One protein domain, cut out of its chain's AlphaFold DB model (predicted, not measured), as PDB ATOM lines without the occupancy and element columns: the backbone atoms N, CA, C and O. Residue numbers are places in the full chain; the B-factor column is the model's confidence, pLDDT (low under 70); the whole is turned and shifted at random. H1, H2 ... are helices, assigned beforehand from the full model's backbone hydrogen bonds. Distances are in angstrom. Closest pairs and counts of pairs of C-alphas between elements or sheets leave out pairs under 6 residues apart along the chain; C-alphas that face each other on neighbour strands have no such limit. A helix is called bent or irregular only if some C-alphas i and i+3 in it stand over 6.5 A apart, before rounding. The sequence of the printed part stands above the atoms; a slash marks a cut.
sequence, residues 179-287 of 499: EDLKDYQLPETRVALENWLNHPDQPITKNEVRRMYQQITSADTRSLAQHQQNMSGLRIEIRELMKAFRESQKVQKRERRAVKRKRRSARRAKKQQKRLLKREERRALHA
ATOM      1  N   GLU A 179     202.585  80.063 211.308       92.75
ATOM      2  CA  GLU A 179     203.942  79.764 211.784       92.75
ATOM      3  C   GLU A 179     204.910  79.372 210.647       92.75
ATOM      4  O   GLU A 179     206.118  79.523 210.800       92.75
ATOM      5  N   ASP A 180     204.393  78.917 209.497       94.12
ATOM      6  CA  ASP A 180     205.195  78.470 208.348       94.12
ATOM      7  C   ASP A 180     205.548  79.619 207.383       94.12
ATOM      8  O   ASP A 180     206.314  79.427 206.434       94.12
ATOM      9  N   LEU A 181     204.961  80.806 207.571       94.44
ATOM     10  CA  LEU A 181     205.198  81.962 206.709       94.44
ATOM     11  C   LEU A 181     206.541  82.613 207.041       94.44
ATOM     12  O   LEU A 181     206.834  82.942 208.192       94.44
ATOM     13  N   LYS A 182     207.349  82.849 206.006       95.44
ATOM     14  CA  LYS A 182     208.619  83.563 206.150       95.44
ATOM     15  C   LYS A 182     208.370  85.060 206.288       95.44
ATOM     16  O   LYS A 182     207.425  85.595 205.718       95.44
ATOM     17  N   ASP A 183     209.276  85.747 206.974       94.12
ATOM     18  CA  ASP A 183     209.156  87.171 207.301       94.12
ATOM     19  C   ASP A 183     208.891  88.078 206.085       94.12
ATOM     20  O   ASP A 183     208.014  88.937 206.132       94.12
ATOM     21  N   TYR A 184     209.560  87.838 204.954       93.94
ATOM     22  CA  TYR A 184     209.340  88.619 203.728       93.94
ATOM     23  C   TYR A 184     207.969  88.382 203.068       93.94
ATOM     24  O   TYR A 184     207.535  89.191 202.257       93.94
ATOM     25  N   GLN A 185     207.273  87.288 203.397       95.38
ATOM     26  CA  GLN A 185     205.959  86.946 202.834       95.38
ATOM     27  C   GLN A 185     204.804  87.585 203.606       95.38
ATOM     28  O   GLN A 185     203.658  87.570 203.148       95.38
ATOM     29  N   LEU A 186     205.082  88.104 204.801       95.19
ATOM     30  CA  LEU A 186     204.055  88.601 205.697       95.19
ATOM     31  C   LEU A 186     203.312  89.830 205.128       95.19
ATOM     32  O   LEU A 186     202.080  89.790 205.125       95.19
ATOM     33  N   PRO A 187     203.973  90.867 204.566       94.81
ATOM     34  CA  PRO A 187     203.264  92.024 204.007       94.81
ATOM     35  C   PRO A 187     202.302  91.641 202.871       94.81
ATOM     36  O   PRO A 187     201.146  92.060 202.867       94.81
ATOM     37  N   GLU A 188     202.732  90.763 201.964       95.12
ATOM     38  CA  GLU A 188     201.886  90.265 200.867       95.12
ATOM     39  C   GLU A 188     200.716  89.422 201.382       95.12
ATOM     40  O   GLU A 188     199.587  89.534 200.902       95.12
ATOM     41  N   THR A 189     200.954  88.602 202.411       95.50
ATOM     42  CA  THR A 189     199.891  87.813 203.051       95.50
ATOM     43  C   THR A 189     198.831  88.719 203.667       95.50
ATOM     44  O   THR A 189     197.638  88.443 203.527       95.50
ATOM     45  N   ARG A 190     199.252  89.805 204.323       96.06
ATOM     46  CA  ARG A 190     198.350  90.801 204.901       96.06
ATOM     47  C   ARG A 190     197.458  91.419 203.821       96.06
ATOM     48  O   ARG A 190     196.240  91.311 203.932       96.06
ATOM     49  N   VAL A 191     198.045  91.979 202.759       96.06
ATOM     50  CA  VAL A 191     197.298  92.627 201.663       96.06
ATOM     51  C   VAL A 191     196.337  91.645 200.988       96.06
ATOM     52  O   VAL A 191     195.176  91.974 200.744       96.06
ATOM     53  N   ALA A 192     196.781  90.410 200.730       95.75
ATOM     54  CA  ALA A 192     195.942  89.382 200.123       95.75
ATOM     55  C   ALA A 192     194.734  89.008 201.003       95.75
ATOM     56  O   ALA A 192     193.628  88.835 200.487       95.75
ATOM     57  N   LEU A 193     194.924  88.894 202.324       95.81
ATOM     58  CA  LEU A 193     193.844  88.595 203.269       95.81
ATOM     59  C   LEU A 193     192.885  89.775 203.451       95.81
ATOM     60  O   LEU A 193     191.678  89.549 203.478       95.81
ATOM     61  N   GLU A 194     193.388  91.005 203.551       96.62
ATOM     62  CA  GLU A 194     192.563  92.216 203.653       96.62
ATOM     63  C   GLU A 194     191.690  92.398 202.409       96.62
ATOM     64  O   GLU A 194     190.473  92.548 202.521       96.62
ATOM     65  N   ASN A 195     192.287  92.300 201.216       95.69
ATOM     66  CA  ASN A 195     191.558  92.386 199.951       95.69
ATOM     67  C   ASN A 195     190.441  91.337 199.874       95.69
ATOM     68  O   ASN A 195     189.335  91.617 199.421       95.69
ATOM     69  N   TRP A 196     190.711  90.130 200.376       93.12
ATOM     70  CA  TRP A 196     189.706  89.080 200.425       93.12
ATOM     71  C   TRP A 196     188.596  89.385 201.447       93.12
ATOM     72  O   TRP A 196     187.411  89.243 201.147       93.12
ATOM     73  N   LEU A 197     188.957  89.825 202.656       95.38
ATOM     74  CA  LEU A 197     188.006  90.131 203.731       95.38
ATOM     75  C   LEU A 197     187.096  91.322 203.405       95.38
ATOM     76  O   LEU A 197     185.964  91.353 203.883       95.38
ATOM     77  N   ASN A 198     187.539  92.233 202.539       96.56
ATOM     78  CA  ASN A 198     186.723  93.325 202.005       96.56
ATOM     79  C   ASN A 198     185.626  92.850 201.029       96.56
ATOM     80  O   ASN A 198     184.728  93.620 200.686       96.56
ATOM     81  N   HIS A 199     185.650  91.581 200.603       92.62
ATOM     82  CA  HIS A 199     184.687  90.999 199.664       92.62
ATOM     83  C   HIS A 199     184.068  89.683 200.178       92.62
ATOM     84  O   HIS A 199     184.159  88.647 199.509       92.62
ATOM     85  N   PRO A 200     183.368  89.690 201.332       89.69
ATOM     86  CA  PRO A 200     182.824  88.468 201.935       89.69
ATOM     87  C   PRO A 200     181.732  87.797 201.085       89.69
ATOM     88  O   PRO A 200     181.516  86.585 201.206       89.69
ATOM     89  N   ASP A 201     181.075  88.568 200.212       87.38
ATOM     90  CA  ASP A 201     180.005  88.112 199.321       87.38
ATOM     91  C   ASP A 201     180.520  87.237 198.172       87.38
ATOM     92  O   ASP A 201     179.773  86.427 197.609       87.38
ATOM     93  N   GLN A 202     181.802  87.365 197.814       90.88
ATOM     94  CA  GLN A 202     182.382  86.552 196.756       90.88
ATOM     95  C   GLN A 202     182.646  85.131 197.283       90.88
ATOM     96  O   GLN A 202     183.308  84.933 198.309       90.88
ATOM     97  N   PRO A 203     182.111  84.087 196.625       89.12
ATOM     98  CA  PRO A 203     182.299  82.724 197.090       89.12
ATOM     99  C   PRO A 203     183.772  82.342 196.961       89.12
ATOM    100  O   PRO A 203     184.296  82.366 195.855       89.12
ATOM    101  N   ILE A 204     184.395  81.859 198.043       86.00
ATOM    102  CA  ILE A 204     185.799  81.418 198.001       86.00
ATOM    103  C   ILE A 204     185.943  80.326 196.951       86.00
ATOM    104  O   ILE A 204     185.433  79.203 197.113       86.00
ATOM    105  N   THR A 205     186.620  80.670 195.859       89.06
ATOM    106  CA  THR A 205     186.917  79.726 194.789       89.06
ATOM    107  C   THR A 205     188.309  79.134 194.986       89.06
ATOM    108  O   THR A 205     189.231  79.771 195.488       89.06
ATOM    109  N   LYS A 206     188.493  77.881 194.556       86.56
ATOM    110  CA  LYS A 206     189.803  77.205 194.597       86.56
ATOM    111  C   LYS A 206     190.888  77.991 193.852       86.56
ATOM    112  O   LYS A 206     192.044  77.988 194.264       86.56
ATOM    113  N   ASN A 207     190.514  78.635 192.751       89.38
ATOM    114  CA  ASN A 207     191.438  79.381 191.904       89.38
ATOM    115  C   ASN A 207     191.915  80.667 192.579       89.38
ATOM    116  O   ASN A 207     193.048  81.078 192.371       89.38
ATOM    117  N   GLU A 208     191.065  81.276 193.396       89.88
ATOM    118  CA  GLU A 208     191.377  82.482 194.152       89.88
ATOM    119  C   GLU A 208     192.315  82.182 195.321       89.88
ATOM    120  O   GLU A 208     193.353  82.823 195.437       89.88
ATOM    121  N   VAL A 209     192.057  81.108 196.080       91.00
ATOM    122  CA  VAL A 209     192.999  80.632 197.115       91.00
ATOM    123  C   VAL A 209     194.360  80.283 196.503       91.00
ATOM    124  O   VAL A 209     195.399  80.590 197.080       91.00
ATOM    125  N   ARG A 210     194.378  79.680 195.304       91.75
ATOM    126  CA  ARG A 210     195.623  79.406 194.572       91.75
ATOM    127  C   ARG A 210     196.328  80.692 194.126       91.75
ATOM    128  O   ARG A 210     197.546  80.748 194.232       91.75
ATOM    129  N   ARG A 211     195.591  81.704 193.653       92.19
ATOM    130  CA  ARG A 211     196.150  83.019 193.293       92.19
ATOM    131  C   ARG A 211     196.760  83.722 194.505       92.19
ATOM    132  O   ARG A 211     197.889  84.178 194.407       92.19
ATOM    133  N   MET A 212     196.073  83.721 195.647       92.00
ATOM    134  CA  MET A 212     196.616  84.246 196.906       92.00
ATOM    135  C   MET A 212     197.896  83.513 197.308       92.00
ATOM    136  O   MET A 212     198.893  84.141 197.635       92.00
ATOM    137  N   TYR A 213     197.898  82.178 197.231       92.75
ATOM    138  CA  TYR A 213     199.101  81.398 197.519       92.75
ATOM    139  C   TYR A 213     200.260  81.789 196.594       92.75
ATOM    140  O   TYR A 213     201.366  82.013 197.070       92.75
ATOM    141  N   GLN A 214     199.992  81.938 195.294       93.62
ATOM    142  CA  GLN A 214     200.989  82.377 194.315       93.62
ATOM    143  C   GLN A 214     201.532  83.778 194.619       93.62
ATOM    144  O   GLN A 214     202.740  83.975 194.511       93.62
ATOM    145  N   GLN A 215     200.681  84.722 195.036       93.31
ATOM    146  CA  GLN A 215     201.097  86.066 195.460       93.31
ATOM    147  C   GLN A 215     202.037  86.000 196.670       93.31
ATOM    148  O   GLN A 215     203.142  86.530 196.617       93.31
ATOM    149  N   ILE A 216     201.665  85.236 197.701       93.62
ATOM    150  CA  ILE A 216     202.475  85.039 198.914       93.62
ATOM    151  C   ILE A 216     203.822  84.371 198.591       93.62
ATOM    152  O   ILE A 216     204.852  84.707 199.175       93.62
ATOM    153  N   THR A 217     203.848  83.413 197.659       92.38
ATOM    154  CA  THR A 217     205.098  82.748 197.253       92.38
ATOM    155  C   THR A 217     205.971  83.592 196.331       92.38
ATOM    156  O   THR A 217     207.178  83.385 196.325       92.38
ATOM    157  N   SER A 218     205.383  84.519 195.567       92.25
ATOM    158  CA  SER A 218     206.117  85.389 194.632       92.25
ATOM    159  C   SER A 218     206.653  86.658 195.296       92.25
ATOM    160  O   SER A 218     207.339  87.431 194.634       92.25
ATOM    161  N   ALA A 219     206.337  86.875 196.579       90.50
ATOM    162  CA  ALA A 219     206.810  88.003 197.369       90.50
ATOM    163  C   ALA A 219     208.341  88.116 197.291       90.50
ATOM    164  O   ALA A 219     209.064  87.209 197.717       90.50
ATOM    165  N   ASP A 220     208.825  89.227 196.734       88.62
ATOM    166  CA  ASP A 220     210.253  89.470 196.577       88.62
ATOM    167  C   ASP A 220     210.888  89.823 197.930       88.62
ATOM    168  O   ASP A 220     210.407  90.665 198.693       88.62
ATOM    169  N   THR A 221     212.029  89.199 198.204       84.50
ATOM    170  CA  THR A 221     212.876  89.430 199.381       84.50
ATOM    171  C   THR A 221     213.307  90.892 199.561       84.50
ATOM    172  O   THR A 221     213.634  91.295 200.678       84.50
ATOM    173  N   ARG A 222     213.263  91.713 198.501       79.44
ATOM    174  CA  ARG A 222     213.651  93.136 198.525       79.44
ATOM    175  C   ARG A 222     212.781  94.017 199.434       79.44
ATOM    176  O   ARG A 222     213.269  95.028 199.929       79.44
ATOM    177  N   SER A 223     211.536  93.621 199.706       76.19
ATOM    178  CA  SER A 223     210.595  94.354 200.580       76.19
ATOM    179  C   SER A 223     210.995  94.349 202.072       76.19
ATOM    180  O   SER A 223     210.562  95.195 202.859       76.19
ATOM    181  N   LEU A 224     211.876  93.425 202.477       78.88
ATOM    182  CA  LEU A 224     212.190  93.165 203.884       78.88
ATOM    183  C   LEU A 224     212.811  94.373 204.612       78.88
ATOM    184  O   LEU A 224     212.515  94.593 205.785       78.88
ATOM    185  N   ALA A 225     213.637  95.173 203.929       80.19
ATOM    186  CA  ALA A 225     214.399  96.259 204.557       80.19
ATOM    187  C   ALA A 225     213.509  97.360 205.167       80.19
ATOM    188  O   ALA A 225     213.898  97.988 206.147       80.19
ATOM    189  N   GLN A 226     212.304  97.568 204.630       78.62
ATOM    190  CA  GLN A 226     211.382  98.602 205.115       78.62
ATOM    191  C   GLN A 226     210.507  98.137 206.291       78.62
ATOM    192  O   GLN A 226     210.012  98.972 207.042       78.62
ATOM    193  N   HIS A 227     210.321  96.825 206.478       78.94
ATOM    194  CA  HIS A 227     209.350  96.279 207.439       78.94
ATOM    195  C   HIS A 227     209.967  95.691 208.716       78.94
ATOM    196  O   HIS A 227     209.226  95.312 209.624       78.94
ATOM    197  N   GLN A 228     211.302  95.660 208.844       82.06
ATOM    198  CA  GLN A 228     211.982  95.031 209.986       82.06
ATOM    199  C   GLN A 228     211.550  95.567 211.361       82.06
ATOM    200  O   GLN A 228     211.478  94.786 212.308       82.06
ATOM    201  N   GLN A 229     211.208  96.854 211.490       79.44
ATOM    202  CA  GLN A 229     210.860  97.433 212.795       79.44
ATOM    203  C   GLN A 229     209.471  97.019 213.323       79.44
ATOM    204  O   GLN A 229     209.236  97.124 214.522       79.44
ATOM    205  N   ASN A 230     208.582  96.474 212.478       89.56
ATOM    206  CA  ASN A 230     207.183  96.183 212.842       89.56
ATOM    207  C   ASN A 230     206.771  94.709 212.661       89.56
ATOM    208  O   ASN A 230     205.583  94.385 212.619       89.56
ATOM    209  N   MET A 231     207.734  93.790 212.572       90.62
ATOM    210  CA  MET A 231     207.478  92.380 212.245       90.62
ATOM    211  C   MET A 231     206.586  91.660 213.264       90.62
ATOM    212  O   MET A 231     205.732  90.859 212.884       90.62
ATOM    213  N   SER A 232     206.749  91.950 214.557       92.94
ATOM    214  CA  SER A 232     205.938  91.353 215.624       92.94
ATOM    215  C   SER A 232     204.481  91.823 215.572       92.94
ATOM    216  O   SER A 232     203.572  90.999 215.674       92.94
ATOM    217  N   GLY A 233     204.252  93.120 215.343       94.31
ATOM    218  CA  GLY A 233     202.914  93.686 215.164       94.31
ATOM    219  C   GLY A 233     202.212  93.109 213.936       94.31
ATOM    220  O   GLY A 233     201.080  92.639 214.025       94.31
ATOM    221  N   LEU A 234     202.928  93.029 212.814       94.81
ATOM    222  CA  LEU A 234     202.401  92.511 211.552       94.81
ATOM    223  C   LEU A 234     202.083  91.003 211.629       94.81
ATOM    224  O   LEU A 234     201.095  90.528 211.071       94.81
ATOM    225  N   ARG A 235     202.861  90.246 212.410       95.12
ATOM    226  CA  ARG A 235     202.576  88.847 212.762       95.12
ATOM    227  C   ARG A 235     201.258  88.689 213.535       95.12
ATOM    228  O   ARG A 235     200.484  87.777 213.238       95.12
ATOM    229  N   ILE A 236     200.982  89.561 214.504       96.19
ATOM    230  CA  ILE A 236     199.722  89.539 215.269       96.19
ATOM    231  C   ILE A 236     198.537  89.862 214.350       96.19
ATOM    232  O   ILE A 236     197.550  89.125 214.351       96.19
ATOM    233  N   GLU A 237     198.673  90.892 213.518       96.00
ATOM    234  CA  GLU A 237     197.647  91.314 212.561       96.00
ATOM    235  C   GLU A 237     197.300  90.193 211.567       96.00
ATOM    236  O   GLU A 237     196.135  89.838 211.403       96.00
ATOM    237  N   ILE A 238     198.299  89.529 210.973       96.44
ATOM    238  CA  ILE A 238     198.057  88.398 210.060       96.44
ATOM    239  C   ILE A 238     197.378  87.235 210.775       96.44
ATOM    240  O   ILE A 238     196.495  86.592 210.203       96.44
ATOM    241  N   ARG A 239     197.756  86.943 212.024       96.75
ATOM    242  CA  ARG A 239     197.102  85.891 212.811       96.75
ATOM    243  C   ARG A 239     195.613  86.197 213.000       96.75
ATOM    244  O   ARG A 239     194.786  85.288 212.879       96.75
ATOM    245  N   GLU A 240     195.271  87.454 213.263       96.88
ATOM    246  CA  GLU A 240     193.889  87.917 213.375       96.88
ATOM    247  C   GLU A 240     193.146  87.845 212.031       96.88
ATOM    248  O   GLU A 240     192.074  87.236 211.961       96.88
ATOM    249  N   LEU A 241     193.753  88.320 210.939       96.44
ATOM    250  CA  LEU A 241     193.191  88.234 209.584       96.44
ATOM    251  C   LEU A 241     192.966  86.779 209.141       96.44
ATOM    252  O   LEU A 241     191.910  86.439 208.606       96.44
ATOM    253  N   MET A 242     193.904  85.867 209.416       95.38
ATOM    254  CA  MET A 242     193.739  84.436 209.131       95.38
ATOM    255  C   MET A 242     192.609  83.808 209.956       95.38
ATOM    256  O   MET A 242     191.908  82.911 209.469       95.38
ATOM    257  N   LYS A 243     192.417  84.248 211.206       96.00
ATOM    258  CA  LYS A 243     191.296  83.813 212.047       96.00
ATOM    259  C   LYS A 243     189.968  84.297 211.456       96.00
ATOM    260  O   LYS A 243     189.081  83.459 211.265       96.00
ATOM    261  N   ALA A 244     189.872  85.576 211.088       95.44
ATOM    262  CA  ALA A 244     188.707  86.159 210.423       95.44
ATOM    263  C   ALA A 244     188.393  85.453 209.090       95.44
ATOM    264  O   ALA A 244     187.248  85.082 208.831       95.44
ATOM    265  N   PHE A 245     189.413  85.134 208.289       94.44
ATOM    266  CA  PHE A 245     189.269  84.383 207.037       94.44
ATOM    267  C   PHE A 245     188.746  82.949 207.246       94.44
ATOM    268  O   PHE A 245     187.905  82.447 206.499       94.44
ATOM    269  N   ARG A 246     189.199  82.241 208.289       93.56
ATOM    270  CA  ARG A 246     188.644  80.914 208.624       93.56
ATOM    271  C   ARG A 246     187.198  81.010 209.101       93.56
ATOM    272  O   ARG A 246     186.416  80.077 208.897       93.56
ATOM    273  N   GLU A 247     186.841  82.095 209.774       93.25
ATOM    274  CA  GLU A 247     185.478  82.353 210.215       93.25
ATOM    275  C   GLU A 247     184.550  82.665 209.038       93.25
ATOM    276  O   GLU A 247     183.521  81.997 208.902       93.25
ATOM    277  N   SER A 248     184.959  83.533 208.110       92.19
ATOM    278  CA  SER A 248     184.221  83.801 206.868       92.19
ATOM    279  C   SER A 248     184.023  82.520 206.043       92.19
ATOM    280  O   SER A 248     182.905  82.215 205.619       92.19
ATOM    281  N   GLN A 249     185.051  81.666 205.928       90.94
ATOM    282  CA  GLN A 249     184.944  80.337 205.309       90.94
ATOM    283  C   GLN A 249     183.882  79.457 205.980       90.94
ATOM    284  O   GLN A 249     183.102  78.765 205.310       90.94
ATOM    285  N   LYS A 250     183.847  79.442 207.318       92.31
ATOM    286  CA  LYS A 250     182.841  78.694 208.084       92.31
ATOM    287  C   LYS A 250     181.439  79.253 207.842       92.31
ATOM    288  O   LYS A 250     180.520  78.444 207.681       92.31
ATOM    289  N   VAL A 251     181.275  80.575 207.792       92.38
ATOM    290  CA  VAL A 251     180.000  81.250 207.499       92.38
ATOM    291  C   VAL A 251     179.515  80.887 206.095       92.38
ATOM    292  O   VAL A 251     178.458  80.262 205.981       92.38
ATOM    293  N   GLN A 252     180.328  81.081 205.052       91.12
ATOM    294  CA  GLN A 252     179.969  80.701 203.677       91.12
ATOM    295  C   GLN A 252     179.602  79.208 203.569       91.12
ATOM    296  O   GLN A 252     178.642  78.811 202.900       91.12
ATOM    297  N   LYS A 253     180.326  78.321 204.269       91.38
ATOM    298  CA  LYS A 253     180.003  76.883 204.310       91.38
ATOM    299  C   LYS A 253     178.660  76.608 204.993       91.38
ATOM    300  O   LYS A 253     177.927  75.713 204.549       91.38
ATOM    301  N   ARG A 254     178.330  77.324 206.074       91.50
ATOM    302  CA  ARG A 254     177.027  77.236 206.755       91.50
ATOM    303  C   ARG A 254     175.906  77.730 205.844       91.50
ATOM    304  O   ARG A 254     174.917  77.011 205.702       91.50
ATOM    305  N   GLU A 255     176.090  78.847 205.153       89.69
ATOM    306  CA  GLU A 255     175.122  79.395 204.198       89.69
ATOM    307  C   GLU A 255     174.863  78.447 203.028       89.69
ATOM    308  O   GLU A 255     173.715  78.086 202.768       89.69
ATOM    309  N   ARG A 256     175.915  77.910 202.393       90.25
ATOM    310  CA  ARG A 256     175.771  76.889 201.336       90.25
ATOM    311  C   ARG A 256     174.961  75.681 201.821       90.25
ATOM    312  O   ARG A 256     174.101  75.156 201.105       90.25
ATOM    313  N   ARG A 257     175.198  75.223 203.058       93.31
ATOM    314  CA  ARG A 257     174.416  74.136 203.679       93.31
ATOM    315  C   ARG A 257     172.967  74.558 203.944       93.31
ATOM    316  O   ARG A 257     172.070  73.744 203.708       93.31
ATOM    317  N   ALA A 258     172.726  75.786 204.392       90.25
ATOM    318  CA  ALA A 258     171.394  76.334 204.631       90.25
ATOM    319  C   ALA A 258     170.586  76.446 203.330       90.25
ATOM    320  O   ALA A 258     169.470  75.931 203.265       90.25
ATOM    321  N   VAL A 259     171.174  76.982 202.256       90.25
ATOM    322  CA  VAL A 259     170.565  77.043 200.916       90.25
ATOM    323  C   VAL A 259     170.211  75.639 200.413       90.25
ATOM    324  O   VAL A 259     169.092  75.392 199.957       90.25
ATOM    325  N   LYS A 260     171.111  74.659 200.578       94.44
ATOM    326  CA  LYS A 260     170.838  73.254 200.217       94.44
ATOM    327  C   LYS A 260     169.686  72.653 201.035       94.44
ATOM    328  O   LYS A 260     168.890  71.888 200.485       94.44
ATOM    329  N   ARG A 261     169.578  72.983 202.329       93.50
ATOM    330  CA  ARG A 261     168.454  72.574 203.192       93.50
ATOM    331  C   ARG A 261     167.140  73.224 202.740       93.50
ATOM    332  O   ARG A 261     166.195  72.475 202.504       93.50
ATOM    333  N   LYS A 262     167.112  74.543 202.508       87.38
ATOM    334  CA  LYS A 262     165.950  75.291 201.982       87.38
ATOM    335  C   LYS A 262     165.462  74.719 200.643       87.38
ATOM    336  O   LYS A 262     164.281  74.436 200.468       87.38
ATOM    337  N   ARG A 263     166.373  74.413 199.714       93.75
ATOM    338  CA  ARG A 263     166.023  73.777 198.427       93.75
ATOM    339  C   ARG A 263     165.400  72.388 198.607       93.75
ATOM    340  O   ARG A 263     164.477  72.014 197.883       93.75
ATOM    341  N   ARG A 264     165.904  71.589 199.555       91.62
ATOM    342  CA  ARG A 264     165.364  70.251 199.855       91.62
ATOM    343  C   ARG A 264     163.996  70.323 200.537       91.62
ATOM    344  O   ARG A 264     163.131  69.527 200.173       91.62
ATOM    345  N   SER A 265     163.791  71.242 201.480       87.50
ATOM    346  CA  SER A 265     162.486  71.439 202.127       87.50
ATOM    347  C   SER A 265     161.445  71.949 201.131       87.50
ATOM    348  O   SER A 265     160.380  71.347 201.041       87.50
ATOM    349  N   ALA A 266     161.786  72.920 200.276       88.94
ATOM    350  CA  ALA A 266     160.901  73.409 199.214       88.94
ATOM    351  C   ALA A 266     160.465  72.291 198.248       88.94
ATOM    352  O   ALA A 266     159.286  72.150 197.926       88.94
ATOM    353  N   ARG A 267     161.393  71.408 197.841       91.88
ATOM    354  CA  ARG A 267     161.059  70.225 197.022       91.88
ATOM    355  C   ARG A 267     160.104  69.259 197.733       91.88
ATOM    356  O   ARG A 267     159.242  68.671 197.080       91.88
ATOM    357  N   ARG A 268     160.259  69.064 199.048       93.69
ATOM    358  CA  ARG A 268     159.357  68.215 199.848       93.69
ATOM    359  C   ARG A 268     157.972  68.850 199.983       93.69
ATOM    360  O   ARG A 268     156.997  68.144 199.744       93.69
ATOM    361  N   ALA A 269     157.899  70.153 200.254       89.06
ATOM    362  CA  ALA A 269     156.651  70.909 200.338       89.06
ATOM    363  C   ALA A 269     155.876  70.874 199.011       89.06
ATOM    364  O   ALA A 269     154.728  70.443 198.984       89.06
ATOM    365  N   LYS A 270     156.533  71.157 197.875       89.56
ATOM    366  CA  LYS A 270     155.914  71.050 196.538       89.56
ATOM    367  C   LYS A 270     155.389  69.637 196.246       89.56
ATOM    368  O   LYS A 270     154.320  69.458 195.665       89.56
ATOM    369  N   LYS A 271     156.122  68.597 196.668       95.38
ATOM    370  CA  LYS A 271     155.678  67.198 196.530       95.38
ATOM    371  C   LYS A 271     154.475  66.880 197.426       95.38
ATOM    372  O   LYS A 271     153.643  66.068 197.027       95.38
ATOM    373  N   GLN A 272     154.394  67.474 198.616       94.94
ATOM    374  CA  GLN A 272     153.236  67.352 199.504       94.94
ATOM    375  C   GLN A 272     152.016  68.068 198.917       94.94
ATOM    376  O   GLN A 272     150.987  67.417 198.779       94.94
ATOM    377  N   GLN A 273     152.156  69.312 198.447       92.19
ATOM    378  CA  GLN A 273     151.087  70.048 197.756       92.19
ATOM    379  C   GLN A 273     150.534  69.260 196.563       92.19
ATOM    380  O   GLN A 273     149.338  69.008 196.490       92.19
ATOM    381  N   LYS A 274     151.403  68.714 195.697       96.88
ATOM    382  CA  LYS A 274     150.964  67.864 194.573       96.88
ATOM    383  C   LYS A 274     150.199  66.609 195.024       96.88
ATOM    384  O   LYS A 274     149.321  66.127 194.314       96.88
ATOM    385  N   ARG A 275     150.550  66.029 196.177       94.69
ATOM    386  CA  ARG A 275     149.833  64.869 196.736       94.69
ATOM    387  C   ARG A 275     148.485  65.260 197.334       94.69
ATOM    388  O   ARG A 275     147.581  64.434 197.270       94.69
ATOM    389  N   LEU A 276     148.379  66.449 197.923       95.25
ATOM    390  CA  LEU A 276     147.130  66.984 198.457       95.25
ATOM    391  C   LEU A 276     146.163  67.310 197.318       95.25
ATOM    392  O   LEU A 276     145.103  66.698 197.284       95.25
ATOM    393  N   LEU A 277     146.599  68.075 196.312       95.12
ATOM    394  CA  LEU A 277     145.802  68.370 195.113       95.12
ATOM    395  C   LEU A 277     145.316  67.091 194.418       95.12
ATOM    396  O   LEU A 277     144.142  66.939 194.123       95.12
ATOM    397  N   LYS A 278     146.187  66.084 194.258       97.94
ATOM    398  CA  LYS A 278     145.780  64.789 193.682       97.94
ATOM    399  C   LYS A 278     144.776  64.017 194.552       97.94
ATOM    400  O   LYS A 278     144.026  63.184 194.045       97.94
ATOM    401  N   ARG A 279     144.815  64.176 195.878       97.06
ATOM    402  CA  ARG A 279     143.835  63.548 196.783       97.06
ATOM    403  C   ARG A 279     142.496  64.273 196.716       97.06
ATOM    404  O   ARG A 279     141.476  63.600 196.763       97.06
ATOM    405  N   GLU A 280     142.524  65.591 196.605       96.31
ATOM    406  CA  GLU A 280     141.359  66.454 196.448       96.31
ATOM    407  C   GLU A 280     140.658  66.219 195.108       96.31
ATOM    408  O   GLU A 280     139.491  65.853 195.110       96.31
ATOM    409  N   GLU A 281     141.398  66.207 193.999       96.75
ATOM    410  CA  GLU A 281     140.901  65.831 192.666       96.75
ATOM    411  C   GLU A 281     140.206  64.456 192.687       96.75
ATOM    412  O   GLU A 281     139.109  64.269 192.168       96.75
ATOM    413  N   ARG A 282     140.804  63.469 193.368       96.50
ATOM    414  CA  ARG A 282     140.183  62.144 193.534       96.50
ATOM    415  C   ARG A 282     138.910  62.177 194.372       96.50
ATOM    416  O   ARG A 282     138.024  61.363 194.123       96.50
ATOM    417  N   ARG A 283     138.837  63.043 195.386       96.94
ATOM    418  CA  ARG A 283     137.631  63.223 196.204       96.94
ATOM    419  C   ARG A 283     136.534  63.902 195.387       96.94
ATOM    420  O   ARG A 283     135.418  63.396 195.422       96.94
ATOM    421  N   ALA A 284     136.864  64.921 194.595       95.50
ATOM    422  CA  ALA A 284     135.942  65.593 193.681       95.50
ATOM    423  C   ALA A 284     135.354  64.612 192.651       95.50
ATOM    424  O   ALA A 284     134.141  64.437 192.587       95.50
ATOM    425  N   LEU A 285     136.202  63.836 191.962       95.62
ATOM    426  CA  LEU A 285     135.748  62.798 191.024       95.62
ATOM    427  C   LEU A 285     134.865  61.732 191.694       95.62
ATOM    428  O   LEU A 285     133.955  61.177 191.077       95.62
ATOM    429  N   HIS A 286     135.139  61.395 192.958       95.31
ATOM    430  CA  HIS A 286     134.326  60.430 193.692       95.31
ATOM    431  C   HIS A 286     132.988  61.028 194.158       95.31
ATOM    432  O   HIS A 286     131.997  60.297 194.224       95.31
ATOM    433  N   ALA A 287     132.942  62.321 194.478       93.81
ATOM    434  CA  ALA A 287     131.709  63.040 194.777       93.81
ATOM    435  C   ALA A 287     130.827  63.137 193.523       93.81
ATOM    436  O   ALA A 287     129.669  62.724 193.563       93.81
TER     437      ALA A 287
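This is residues 179 to 287 of the 499 residues of an uncharacterized protein of Glarea lozoyensis (strain ATCC 20868 / MF5171) (UniProt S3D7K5). A very long helical arm runs out from a small helical head: in the head, H1 is packed between H2 and the first part of H3b, with the short arm H3a across one end, and the rest of H3b sticks out alone as residues 257 to 287. H1 and H2 form a helical hairpin, and the chain then turns a corner through H3a into H3b, which runs back past H1 and far beyond it. The printed part has 109 residues with three named helices, H1, H2 and H3 in that order, and no named strand; the class is all helix. The whole is extended, with a radius of gyration of the C-alphas of 25.2 A and spans of 90 by 22 by 21 A, the length being made by the arm.

H1, residues 183 to 197, and H2, residues 206 to 218, form a helical hairpin. They touch at a shallow tilt of 29 degrees, opposite ways; their closest C-alphas are those of Gln 185 and Ile 216, 5.6 A apart, and H2 touches H1 with residues 212 to 217 alone. H3, residues 221 to 287, was assigned as one helix by its hydrogen bonds, but it is bent: C-alphas 229 and 232 are 8.3 A apart. Its arms, H3a with residues 221 to 229 and H3b with residues 232 to 287, are about perpendicular at 74 degrees. H1 and H3a touch only at their ends, about perpendicular at 87 degrees, the closest C-alphas being those of Tyr 184 and Leu 224, 5.4 A apart. H1 and H3b touch at a shallow tilt of 31 degrees, the same way; the closest C-alphas are those of Arg 190 and Ile 238, 5.7 A apart, and H3b touches H1 with residues 234 to 245 alone. H2 is apart from both H3a and H3b. In H2 and H3b every backbone O i to N i+4 pair is within hydrogen-bond range, in H1 9 of 11, and in H3a 1 of 5, beside 3 of 6 O i to N i+3 pairs.

H1 begins at C-alpha 183, (209.156, 87.171, 207.301), and measures 21.7 A; it is irregular, but only just, with C-alphas 184 and 187 7.0 A apart. H2 measures 18.3 A. H3a measures 15.7 A and is irregular, with C-alphas 226 and 229 7.8 A apart. H3b runs 82.1 A from C-alpha 232, (205.938, 91.353, 215.624), to C-alpha 287, (131.709, 63.040, 194.777).

The two C-alphas farthest apart are those of Ala 225 and Ala 287, at 89.6 A. Without residues 257 to 287, which stand free, the body spans 43 by 23 by 21 A. The link from H1 to H2 is short and that from H2 to H3 tight. The printed part has no cut. Its mean pLDDT is 92.1, and no printed residue is under 70.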